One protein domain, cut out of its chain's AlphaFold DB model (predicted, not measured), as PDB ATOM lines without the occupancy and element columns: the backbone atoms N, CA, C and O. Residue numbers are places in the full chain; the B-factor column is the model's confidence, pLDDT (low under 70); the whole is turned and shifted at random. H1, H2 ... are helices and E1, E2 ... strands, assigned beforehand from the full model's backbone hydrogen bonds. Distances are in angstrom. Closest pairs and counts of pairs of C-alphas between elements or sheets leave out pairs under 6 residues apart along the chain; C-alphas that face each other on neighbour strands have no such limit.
ATOM      1  N   GLN A 341      28.161  16.609 -54.234       68.69
ATOM      2  CA  GLN A 341      28.574  15.717 -53.141       68.69
ATOM      3  C   GLN A 341      28.453  16.372 -51.762       68.69
ATOM      4  O   GLN A 341      29.000  15.856 -50.799       68.69
ATOM      5  N   CYS A 342      27.699  17.468 -51.634       81.31
ATOM      6  CA  CYS A 342      27.452  18.128 -50.355       81.31
ATOM      7  C   CYS A 342      27.022  17.122 -49.273       81.31
ATOM      8  O   CYS A 342      27.557  17.135 -48.174       81.31
ATOM      9  N   ASN A 343      26.176  16.147 -49.626       83.00
ATOM     10  CA  ASN A 343      25.710  15.092 -48.716       83.00
ATOM     11  C   ASN A 343      26.829  14.224 -48.094       83.00
ATOM     12  O   ASN A 343      26.565  13.495 -47.135       83.00
ATOM     13  N   TYR A 344      28.046  14.246 -48.643       81.00
ATOM     14  CA  TYR A 344      29.212  13.581 -48.067       81.00
ATOM     15  C   TYR A 344      29.633  14.231 -46.743       81.00
ATOM     16  O   TYR A 344      29.969  13.529 -45.786       81.00
ATOM     17  N   TYR A 345      29.575  15.563 -46.670       87.25
ATOM     18  CA  TYR A 345      30.026  16.313 -45.508       87.25
ATOM     19  C   TYR A 345      29.037  16.193 -44.356       87.25
ATOM     20  O   TYR A 345      27.832  16.423 -44.487       87.25
ATOM     21  N   ARG A 346      29.576  15.824 -43.193       88.62
ATOM     22  CA  ARG A 346      28.803  15.603 -41.969       88.62
ATOM     23  C   ARG A 346      28.898  16.761 -40.987       88.62
ATOM     24  O   ARG A 346      28.111  16.771 -40.057       88.62
ATOM     25  N   THR A 347      29.793  17.724 -41.183       91.31
ATOM     26  CA  THR A 347      29.860  18.940 -40.362       91.31
ATOM     27  C   THR A 347      29.494  20.163 -41.195       91.31
ATOM     28  O   THR A 347      29.685  20.179 -42.412       91.31
ATOM     29  N   CYS A 348      28.994  21.213 -40.541       91.75
ATOM     30  CA  CYS A 348      28.728  22.476 -41.222       91.75
ATOM     31  C   CYS A 348      30.005  23.120 -41.789       91.75
ATOM     32  O   CYS A 348      29.966  23.725 -42.860       91.75
ATOM     33  N   VAL A 349      31.136  22.979 -41.089       90.56
ATOM     34  CA  VAL A 349      32.411  23.572 -41.509       90.56
ATOM     35  C   VAL A 349      32.887  22.931 -42.808       90.56
ATOM     36  O   VAL A 349      33.032  23.644 -43.796       90.56
ATOM     37  N   ASP A 350      33.002  21.600 -42.838       88.94
ATOM     38  CA  ASP A 350      33.457  20.877 -44.034       88.94
ATOM     39  C   ASP A 350      32.491  21.082 -45.208       88.94
ATOM     40  O   ASP A 350      32.904  21.222 -46.352       88.94
ATOM     41  N   CYS A 351      31.189  21.151 -44.910       89.50
ATOM     42  CA  CYS A 351      30.161  21.427 -45.904       89.50
ATOM     43  C   CYS A 351      30.373  22.766 -46.612       89.50
ATOM     44  O   CYS A 351      30.262  22.844 -47.828       89.50
ATOM     45  N   ARG A 352      30.645  23.828 -45.851       88.06
ATOM     46  CA  ARG A 352      30.790  25.185 -46.387       88.06
ATOM     47  C   ARG A 352      32.105  25.378 -47.141       88.06
ATOM     48  O   ARG A 352      32.184  26.246 -48.009       88.06
ATOM     49  N   ASP A 353      33.132  24.614 -46.786       83.44
ATOM     50  CA  ASP A 353      34.429  24.689 -47.453       83.44
ATOM     51  C   ASP A 353      34.349  24.200 -48.916       83.44
ATOM     52  O   ASP A 353      35.155  24.632 -49.744       83.44
ATOM     53  N   ASP A 354      33.345  23.381 -49.269       77.38
ATOM     54  CA  ASP A 354      33.050  23.018 -50.660       77.38
ATOM     55  C   ASP A 354      32.187  24.103 -51.339       77.38
ATOM     56  O   ASP A 354      31.063  24.397 -50.907       77.38
ATOM     57  N   PRO A 355      32.681  24.739 -52.416       71.94
ATOM     58  CA  PRO A 355      31.915  25.750 -53.122       71.94
ATOM     59  C   PRO A 355      30.663  25.122 -53.749       71.94
ATOM     60  O   PRO A 355      30.760  24.109 -54.425       71.94
ATOM     61  N   GLU A 356      29.512  25.792 -53.606       77.44
ATOM     62  CA  GLU A 356      28.166  25.326 -54.025       77.44
ATOM     63  C   GLU A 356      27.438  24.443 -53.005       77.44
ATOM     64  O   GLU A 356      26.305  24.027 -53.264       77.44
ATOM     65  N   CYS A 357      28.029  24.226 -51.830       87.31
ATOM     66  CA  CYS A 357      27.379  23.576 -50.703       87.31
ATOM     67  C   CYS A 357      26.979  24.576 -49.610       87.31
ATOM     68  O   CYS A 357      27.605  25.616 -49.404       87.31
ATOM     69  N   GLY A 358      25.914  24.245 -48.885       91.12
ATOM     70  CA  GLY A 358      25.494  24.956 -47.686       91.12
ATOM     71  C   GLY A 358      24.820  24.021 -46.691       91.12
ATOM     72  O   GLY A 358      24.314  22.948 -47.037       91.12
ATOM     73  N   TRP A 359      24.847  24.421 -45.424       94.19
ATOM     74  CA  TRP A 359      24.324  23.617 -44.330       94.19
ATOM     75  C   TRP A 359      22.861  23.962 -44.059       94.19
ATOM     76  O   TRP A 359      22.505  25.126 -43.879       94.19
ATOM     77  N   CYS A 360      22.000  22.951 -44.006       94.94
ATOM     78  CA  CYS A 360      20.631  23.111 -43.539       94.94
ATOM     79  C   CYS A 360      20.498  22.544 -42.134       94.94
ATOM     80  O   CYS A 360      20.588  21.332 -41.936       94.94
ATOM     81  N   ASP A 361      20.284  23.433 -41.174       93.94
ATOM     82  CA  ASP A 361      20.062  23.087 -39.775       93.94
ATOM     83  C   ASP A 361      18.693  22.415 -39.599       93.94
ATOM     84  O   ASP A 361      17.698  22.828 -40.203       93.94
ATOM     85  N   ASP A 362      18.609  21.384 -38.761       92.88
ATOM     86  CA  ASP A 362      17.341  20.691 -38.513       92.88
ATOM     87  C   ASP A 362      16.402  21.496 -37.586       92.88
ATOM     88  O   ASP A 362      15.176  21.318 -37.596       92.88
ATOM     89  N   GLY A 363      16.933  22.490 -36.866       90.06
ATOM     90  CA  GLY A 363      16.222  23.328 -35.905       90.06
ATOM     91  C   GLY A 363      16.066  22.709 -34.516       90.06
ATOM     92  O   GLY A 363      15.285  23.228 -33.720       90.06
ATOM     93  N   SER A 364      16.772  21.619 -34.211       90.69
ATOM     94  CA  SER A 364      16.791  20.991 -32.883       90.69
ATOM     95  C   SER A 364      17.562  21.810 -31.840       90.69
ATOM     96  O   SER A 364      17.413  21.576 -30.642       90.69
ATOM     97  N   GLY A 365      18.405  22.755 -32.277       89.19
ATOM     98  CA  GLY A 365      19.300  23.505 -31.390       89.19
ATOM     99  C   GLY A 365      20.445  22.660 -30.824       89.19
ATOM    100  O   GLY A 365      21.040  23.035 -29.816       89.19
ATOM    101  N   THR A 366      20.741  21.520 -31.453       91.75
ATOM    102  CA  THR A 366      21.832  20.608 -31.071       91.75
ATOM    103  C   THR A 366      22.995  20.617 -32.069       91.75
ATOM    104  O   THR A 366      24.014  19.962 -31.846       91.75
ATOM    105  N   GLY A 367      22.855  21.363 -33.171       89.75
ATOM    106  CA  GLY A 367      23.823  21.422 -34.266       89.75
ATOM    107  C   GLY A 367      23.667  20.345 -35.336       89.75
ATOM    108  O   GLY A 367      24.543  20.219 -36.188       89.75
ATOM    109  N   LEU A 368      22.578  19.575 -35.296       94.12
ATOM    110  CA  LEU A 368      22.244  18.611 -36.337       94.12
ATOM    111  C   LEU A 368      21.803  19.297 -37.629       94.12
ATOM    112  O   LEU A 368      21.130  20.329 -37.631       94.12
ATOM    113  N   GLY A 369      22.144  18.686 -38.755       93.50
ATOM    114  CA  GLY A 369      21.745  19.204 -40.052       93.50
ATOM    115  C   GLY A 369      22.188  18.341 -41.217       93.50
ATOM    116  O   GLY A 369      22.644  17.207 -41.070       93.50
ATOM    117  N   SER A 370      21.989  18.868 -42.416       93.56
ATOM    118  CA  SER A 370      22.343  18.202 -43.664       93.56
ATOM    119  C   SER A 370      23.023  19.181 -44.601       93.56
ATOM    120  O   SER A 370      22.509  20.271 -44.858       93.56
ATOM    121  N   CYS A 371      24.170  18.774 -45.130       91.88
ATOM    122  CA  CYS A 371      24.869  19.524 -46.154       91.88
ATOM    123  C   CYS A 371      24.220  19.273 -47.518       91.88
ATOM    124  O   CYS A 371      24.084  18.125 -47.931       91.88
ATOM    125  N   MET A 372      23.808  20.329 -48.216       90.69
ATOM    126  CA  MET A 372      23.098  20.238 -49.496       90.69
ATOM    127  C   MET A 372      23.656  21.236 -50.509       90.69
ATOM    128  O   MET A 372      24.285  22.219 -50.129       90.69
ATOM    129  N   ALA A 373      23.390  21.008 -51.796       86.19
ATOM    130  CA  ALA A 373      23.691  21.997 -52.826       86.19
ATOM    131  C   ALA A 373      22.860  23.265 -52.630       86.19
ATOM    132  O   ALA A 373      21.638  23.207 -52.473       86.19
ATOM    133  N   GLY A 374      23.519  24.413 -52.715       81.06
ATOM    134  CA  GLY A 374      22.870  25.710 -52.686       81.06
ATOM    135  C   GLY A 374      23.871  26.845 -52.530       81.06
ATOM    136  O   GLY A 374      24.957  26.678 -51.987       81.06
ATOM    137  N   GLY A 375      23.483  28.018 -53.023       82.06
ATOM    138  CA  GLY A 375      24.238  29.254 -52.838       82.06
ATOM    139  C   GLY A 375      23.665  30.087 -51.696       82.06
ATOM    140  O   GLY A 375      23.126  29.576 -50.718       82.06
ATOM    141  N   ASN A 376      23.669  31.409 -51.868       81.56
ATOM    142  CA  ASN A 376      22.999  32.322 -50.937       81.56
ATOM    143  C   ASN A 376      21.474  32.074 -50.834       81.56
ATOM    144  O   ASN A 376      20.844  32.402 -49.829       81.56
ATOM    145  N   THR A 377      20.877  31.494 -51.878       84.75
ATOM    146  CA  THR A 377      19.493  31.010 -51.867       84.75
ATOM    147  C   THR A 377      19.455  29.517 -51.519       84.75
ATOM    148  O   THR A 377      20.148  28.741 -52.186       84.75
ATOM    149  N   PRO A 378      18.642  29.100 -50.535       87.44
ATOM    150  CA  PRO A 378      18.507  27.711 -50.129       87.44
ATOM    151  C   PRO A 378      17.868  26.853 -51.226       87.44
ATOM    152  O   PRO A 378      17.068  27.359 -52.023       87.44
ATOM    153  N   PRO A 379      18.142  25.539 -51.233       88.12
ATOM    154  CA  PRO A 379      17.351  24.585 -52.001       88.12
ATOM    155  C   PRO A 379      15.907  24.530 -51.477       88.12
ATOM    156  O   PRO A 379      15.651  24.810 -50.308       88.12
ATOM    157  N   GLN A 380      14.950  24.107 -52.315       86.25
ATOM    158  CA  GLN A 380      13.524  24.023 -51.936       86.25
ATOM    159  C   GLN A 380      13.257  23.150 -50.696       86.25
ATOM    160  O   GLN A 380      12.255  23.341 -50.012       86.25
ATOM    161  N   SER A 381      14.148  22.202 -50.401       88.00
ATOM    162  CA  SER A 381      14.086  21.325 -49.230       88.00
ATOM    163  C   SER A 381      14.470  22.010 -47.911       88.00
ATOM    164  O   SER A 381      14.219  21.434 -46.855       88.00
ATOM    165  N   CYS A 382      15.051  23.217 -47.940       91.44
ATOM    166  CA  CYS A 382      15.474  23.952 -46.749       91.44
ATOM    167  C   CYS A 382      14.816  25.331 -46.658       91.44
ATOM    168  O   CYS A 382      14.743  26.087 -47.623       91.44
ATOM    169  N   SER A 383      14.366  25.700 -45.459       91.69
ATOM    170  CA  SER A 383      13.850  27.049 -45.203       91.69
ATOM    171  C   SER A 383      14.990  28.065 -45.087       91.69
ATOM    172  O   SER A 383      15.999  27.772 -44.453       91.69
ATOM    173  N   GLN A 384      14.792  29.292 -45.584       88.06
ATOM    174  CA  GLN A 384      15.794  30.375 -45.525       88.06
ATOM    175  C   GLN A 384      16.362  30.606 -44.114       88.06
ATOM    176  O   GLN A 384      17.558  30.809 -43.962       88.06
ATOM    177  N   ASN A 385      15.523  30.525 -43.076       89.88
ATOM    178  CA  ASN A 385      15.931  30.775 -41.686       89.88
ATOM    179  C   ASN A 385      16.797  29.658 -41.076       89.88
ATOM    180  O   ASN A 385      17.311  29.821 -39.975       89.88
ATOM    181  N   LYS A 386      16.906  28.514 -41.755       92.81
ATOM    182  CA  LYS A 386      17.702  27.353 -41.341       92.81
ATOM    183  C   LYS A 386      18.858  27.082 -42.305       92.81
ATOM    184  O   LYS A 386      19.520  26.057 -42.185       92.81
ATOM    185  N   TRP A 387      19.069  27.968 -43.276       94.12
ATOM    186  CA  TRP A 387      20.067  27.813 -44.320       94.12
ATOM    187  C   TRP A 387      21.315  28.630 -44.017       94.12
ATOM    188  O   TRP A 387      21.258  29.844 -43.824       94.12
ATOM    189  N   TYR A 388      22.447  27.944 -44.015       92.31
ATOM    190  CA  TYR A 388      23.730  28.431 -43.541       92.31
ATOM    191  C   TYR A 388      24.767  28.253 -44.652       92.31
ATOM    192  O   TYR A 388      25.415  27.214 -44.766       92.31
ATOM    193  N   PHE A 389      24.878  29.270 -45.514       89.81
ATOM    194  CA  PHE A 389      25.793  29.271 -46.666       89.81
ATOM    195  C   PHE A 389      27.124  29.981 -46.381       89.81
ATOM    196  O   PHE A 389      28.173  29.533 -46.819       89.81
ATOM    197  N   THR A 390      27.115  31.093 -45.640       87.44
ATOM    198  CA  THR A 390      28.332  31.886 -45.364       87.44
ATOM    199  C   THR A 390      28.869  31.696 -43.946       87.44
ATOM    200  O   THR A 390      30.059  31.891 -43.690       87.44
ATOM    201  N   HIS A 391      28.028  31.267 -43.011       88.56
ATOM    202  CA  HIS A 391      28.382  30.985 -41.622       88.56
ATOM    203  C   HIS A 391      27.652  29.736 -41.145       88.56
ATOM    204  O   HIS A 391      26.637  29.385 -41.730       88.56
ATOM    205  N   CYS A 392      28.141  29.108 -40.078       91.62
ATOM    206  CA  CYS A 392      27.463  27.978 -39.449       91.62
ATOM    207  C   CYS A 392      26.401  28.424 -38.434       91.62
ATOM    208  O   CYS A 392      26.419  29.588 -38.003       91.62
ATOM    209  N   PRO A 393      25.475  27.524 -38.051       91.31
ATOM    210  CA  PRO A 393      24.637  27.722 -36.875       91.31
ATOM    211  C   PRO A 393      25.504  27.964 -35.639       91.31
ATOM    212  O   PRO A 393      26.597  27.412 -35.527       91.31
ATOM    213  N   THR A 394      25.008  28.768 -34.698       89.50
ATOM    214  CA  THR A 394      25.734  29.053 -33.451       89.50
ATOM    215  C   THR A 394      25.973  27.789 -32.641       89.50
ATOM    216  O   THR A 394      27.055  27.622 -32.100       89.50
ATOM    217  N   CYS A 395      24.995  26.881 -32.594       91.56
ATOM    218  CA  CYS A 395      25.129  25.630 -31.865       91.56
ATOM    219  C   CYS A 395      25.611  24.486 -32.758       91.56
ATOM    220  O   CYS A 395      25.006  24.234 -33.798       91.56
ATOM    221  N   GLN A 396      26.666  23.778 -32.341       93.06
ATOM    222  CA  GLN A 396      27.301  22.681 -33.088       93.06
ATOM    223  C   GLN A 396      27.684  21.502 -32.170       93.06
ATOM    224  O   GLN A 396      28.814  21.033 -32.192       93.06
ATOM    225  N   CYS A 397      26.746  20.990 -31.367       94.81
ATOM    226  CA  CYS A 397      26.985  19.896 -30.407       94.81
ATOM    227  C   CYS A 397      26.778  18.482 -30.974       94.81
ATOM    228  O   CYS A 397      26.511  17.546 -30.214       94.81
ATOM    229  N   ASN A 398      26.828  18.328 -32.301       94.38
ATOM    230  CA  ASN A 398      26.684  17.053 -33.010       94.38
ATOM    231  C   ASN A 398      25.423  16.239 -32.659       94.38
ATOM    232  O   ASN A 398      25.402  15.032 -32.869       94.38
ATOM    233  N   GLY A 399      24.363  16.859 -32.133       94.25
ATOM    234  CA  GLY A 399      23.168  16.124 -31.693       94.25
ATOM    235  C   GLY A 399      23.239  15.524 -30.290       94.25
ATOM    236  O   GLY A 399      22.267  14.920 -29.843       94.25
ATOM    237  N   HIS A 400      24.350  15.697 -29.573       95.06
ATOM    238  CA  HIS A 400      24.585  15.064 -28.271       95.06
ATOM    239  C   HIS A 400      24.510  16.030 -27.087       95.06
ATOM    240  O   HIS A 400      24.635  15.619 -25.931       95.06
ATOM    241  N   SER A 401      24.276  17.312 -27.349       94.62
ATOM    242  CA  SER A 401      23.915  18.303 -26.340       94.62
ATOM    243  C   SER A 401      23.166  19.473 -26.987       94.62
ATOM    244  O   SER A 401      23.011  19.529 -28.203       94.62
ATOM    245  N   THR A 402      22.694  20.403 -26.167       93.50
ATOM    246  CA  THR A 402      22.188  21.714 -26.600       93.50
ATOM    247  C   THR A 402      23.157  22.795 -26.132       93.50
ATOM    248  O   THR A 402      23.919  22.580 -25.187       93.50
ATOM    249  N   CYS A 403      23.151  23.953 -26.788       91.81
ATOM    250  CA  CYS A 403      24.011  25.066 -26.393       91.81
ATOM    251  C   CYS A 403      23.338  25.980 -25.371       91.81
ATOM    252  O   CYS A 403      22.114  26.123 -25.350       91.81
ATOM    253  N   MET A 404      24.140  26.652 -24.542       86.88
ATOM    254  CA  MET A 404      23.619  27.729 -23.695       86.88
ATOM    255  C   MET A 404      23.078  28.872 -24.572       86.88
ATOM    256  O   MET A 404      23.625  29.143 -25.642       86.88
ATOM    257  N   ASN A 405      22.005  29.539 -24.127       82.31
ATOM    258  CA  ASN A 405      21.275  30.559 -24.899       82.31
ATOM    259  C   ASN A 405      22.199  31.516 -25.680       82.31
ATOM    260  O   ASN A 405      22.934  32.294 -25.076       82.31
ATOM    261  N   ASN A 406      22.095  31.491 -27.015       72.94
ATOM    262  CA  ASN A 406      22.873  32.300 -27.970       72.94
ATOM    263  C   ASN A 406      24.404  32.154 -27.882       72.94
ATOM    264  O   ASN A 406      25.128  33.057 -28.297       72.94
ATOM    265  N   THR A 407      24.902  31.028 -27.377       86.31
ATOM    266  CA  THR A 407      26.334  30.696 -27.381       86.31
ATOM    267  C   THR A 407      26.616  29.488 -28.267       86.31
ATOM    268  O   THR A 407      25.705  28.741 -28.625       86.31
ATOM    269  N   ASP A 408      27.888  29.305 -28.596       88.06
ATOM    270  CA  ASP A 408      28.462  28.143 -29.276       88.06
ATOM    271  C   ASP A 408      28.938  27.049 -28.305       88.06
ATOM    272  O   ASP A 408      29.526  26.056 -28.720       88.06
ATOM    273  N   VAL A 409      28.665  27.209 -27.005       91.88
ATOM    274  CA  VAL A 409      29.149  26.307 -25.957       91.88
ATOM    275  C   VAL A 409      28.101  25.249 -25.626       91.88
ATOM    276  O   VAL A 409      27.011  25.563 -25.133       91.88
ATOM    277  N   CYS A 410      28.467  23.984 -25.835       94.00
ATOM    278  CA  CYS A 410      27.655  22.827 -25.482       94.00
ATOM    279  C   CYS A 410      27.504  22.653 -23.968       94.00
ATOM    280  O   CYS A 410      28.440  22.850 -23.190       94.00
ATOM    281  N   ILE A 411      26.312  22.245 -23.532       93.50
ATOM    282  CA  ILE A 411      26.053  21.919 -22.129       93.50
ATOM    283  C   ILE A 411      26.697  20.562 -21.808       93.50
ATOM    284  O   ILE A 411      26.432  19.563 -22.475       93.50
ATOM    285  N   HIS A 412      27.528  20.510 -20.768       91.88
ATOM    286  CA  HIS A 412      28.164  19.275 -20.301       91.88
ATOM    287  C   HIS A 412      27.489  18.722 -19.032       91.88
ATOM    288  O   HIS A 412      27.007  19.512 -18.214       91.88
ATOM    289  N   PRO A 413      27.500  17.390 -18.810       93.38
ATOM    290  CA  PRO A 413      28.107  16.346 -19.650       93.38
ATOM    291  C   PRO A 413      27.330  16.093 -20.953       93.38
ATOM    292  O   PRO A 413      26.112  16.246 -20.988       93.38
TER     293      PRO A 413
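AT A GLANCE: This is residues 341 to 413 of the 782 residues of the protein "Laminin EGF-like domain-containing protein" of Melanaphis sacchari (UniProt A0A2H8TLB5). With little regular structure, this is a two-stranded hairpin, E1 and E2, with two short helices, H1 and H2, packed on it, and a long looping tail, residues 374 to 413, that folds back beside E1 and then runs to the far end. The 73 printed residues hold H1, H2, E1, E2 in that order, the strands antiparallel; the class is mixed, with 20 residues in named elements. It is compact, radius of gyration of the C-alphas 11.8 A, yet elongated, 35 by 21 by 17 A.

HOW THE PARTS SIT: Look first at E1, residues 357 to 361, and E2, residues 369 to 373, an antiparallel hairpin at 151 degrees; N 358 and O 372 are 2.9 A apart, within hydrogen-bond range. Residues 387 to 388 pair antiparallel with residues 359 to 360 of E1. For H2, residues 348 to 353, the closest C-alphas to E1 are Arg 352 and Gly 358, 5.5 A; every O i to N i+4 pair in it is within hydrogen-bond range. H1, residues 341 to 344, is too short for such a pair; its closest C-alphas to E2 are Cys 342 and Met 372, 4.9 A. H1 and H2 are close but not clearly touching, C-alphas 342 and 351 being 6.2 A apart.

IN THESE COORDINATES: Find C-alpha 357 at (27.379, 23.576, -50.703); E1 runs 13.2 A from there. E2, also 13.2 A, ends at C-alpha 373, (23.691, 21.997, -52.826). H1 spans 5.5 A and H2 8.7 A.

THE WHOLE: The C-alphas farthest apart, Thr 377 and Pro 413, are 36.4 A apart. The printed part has no cut, and no link between named elements is long. Mean pLDDT of the printed part is 88.7; residue 341 is under 70.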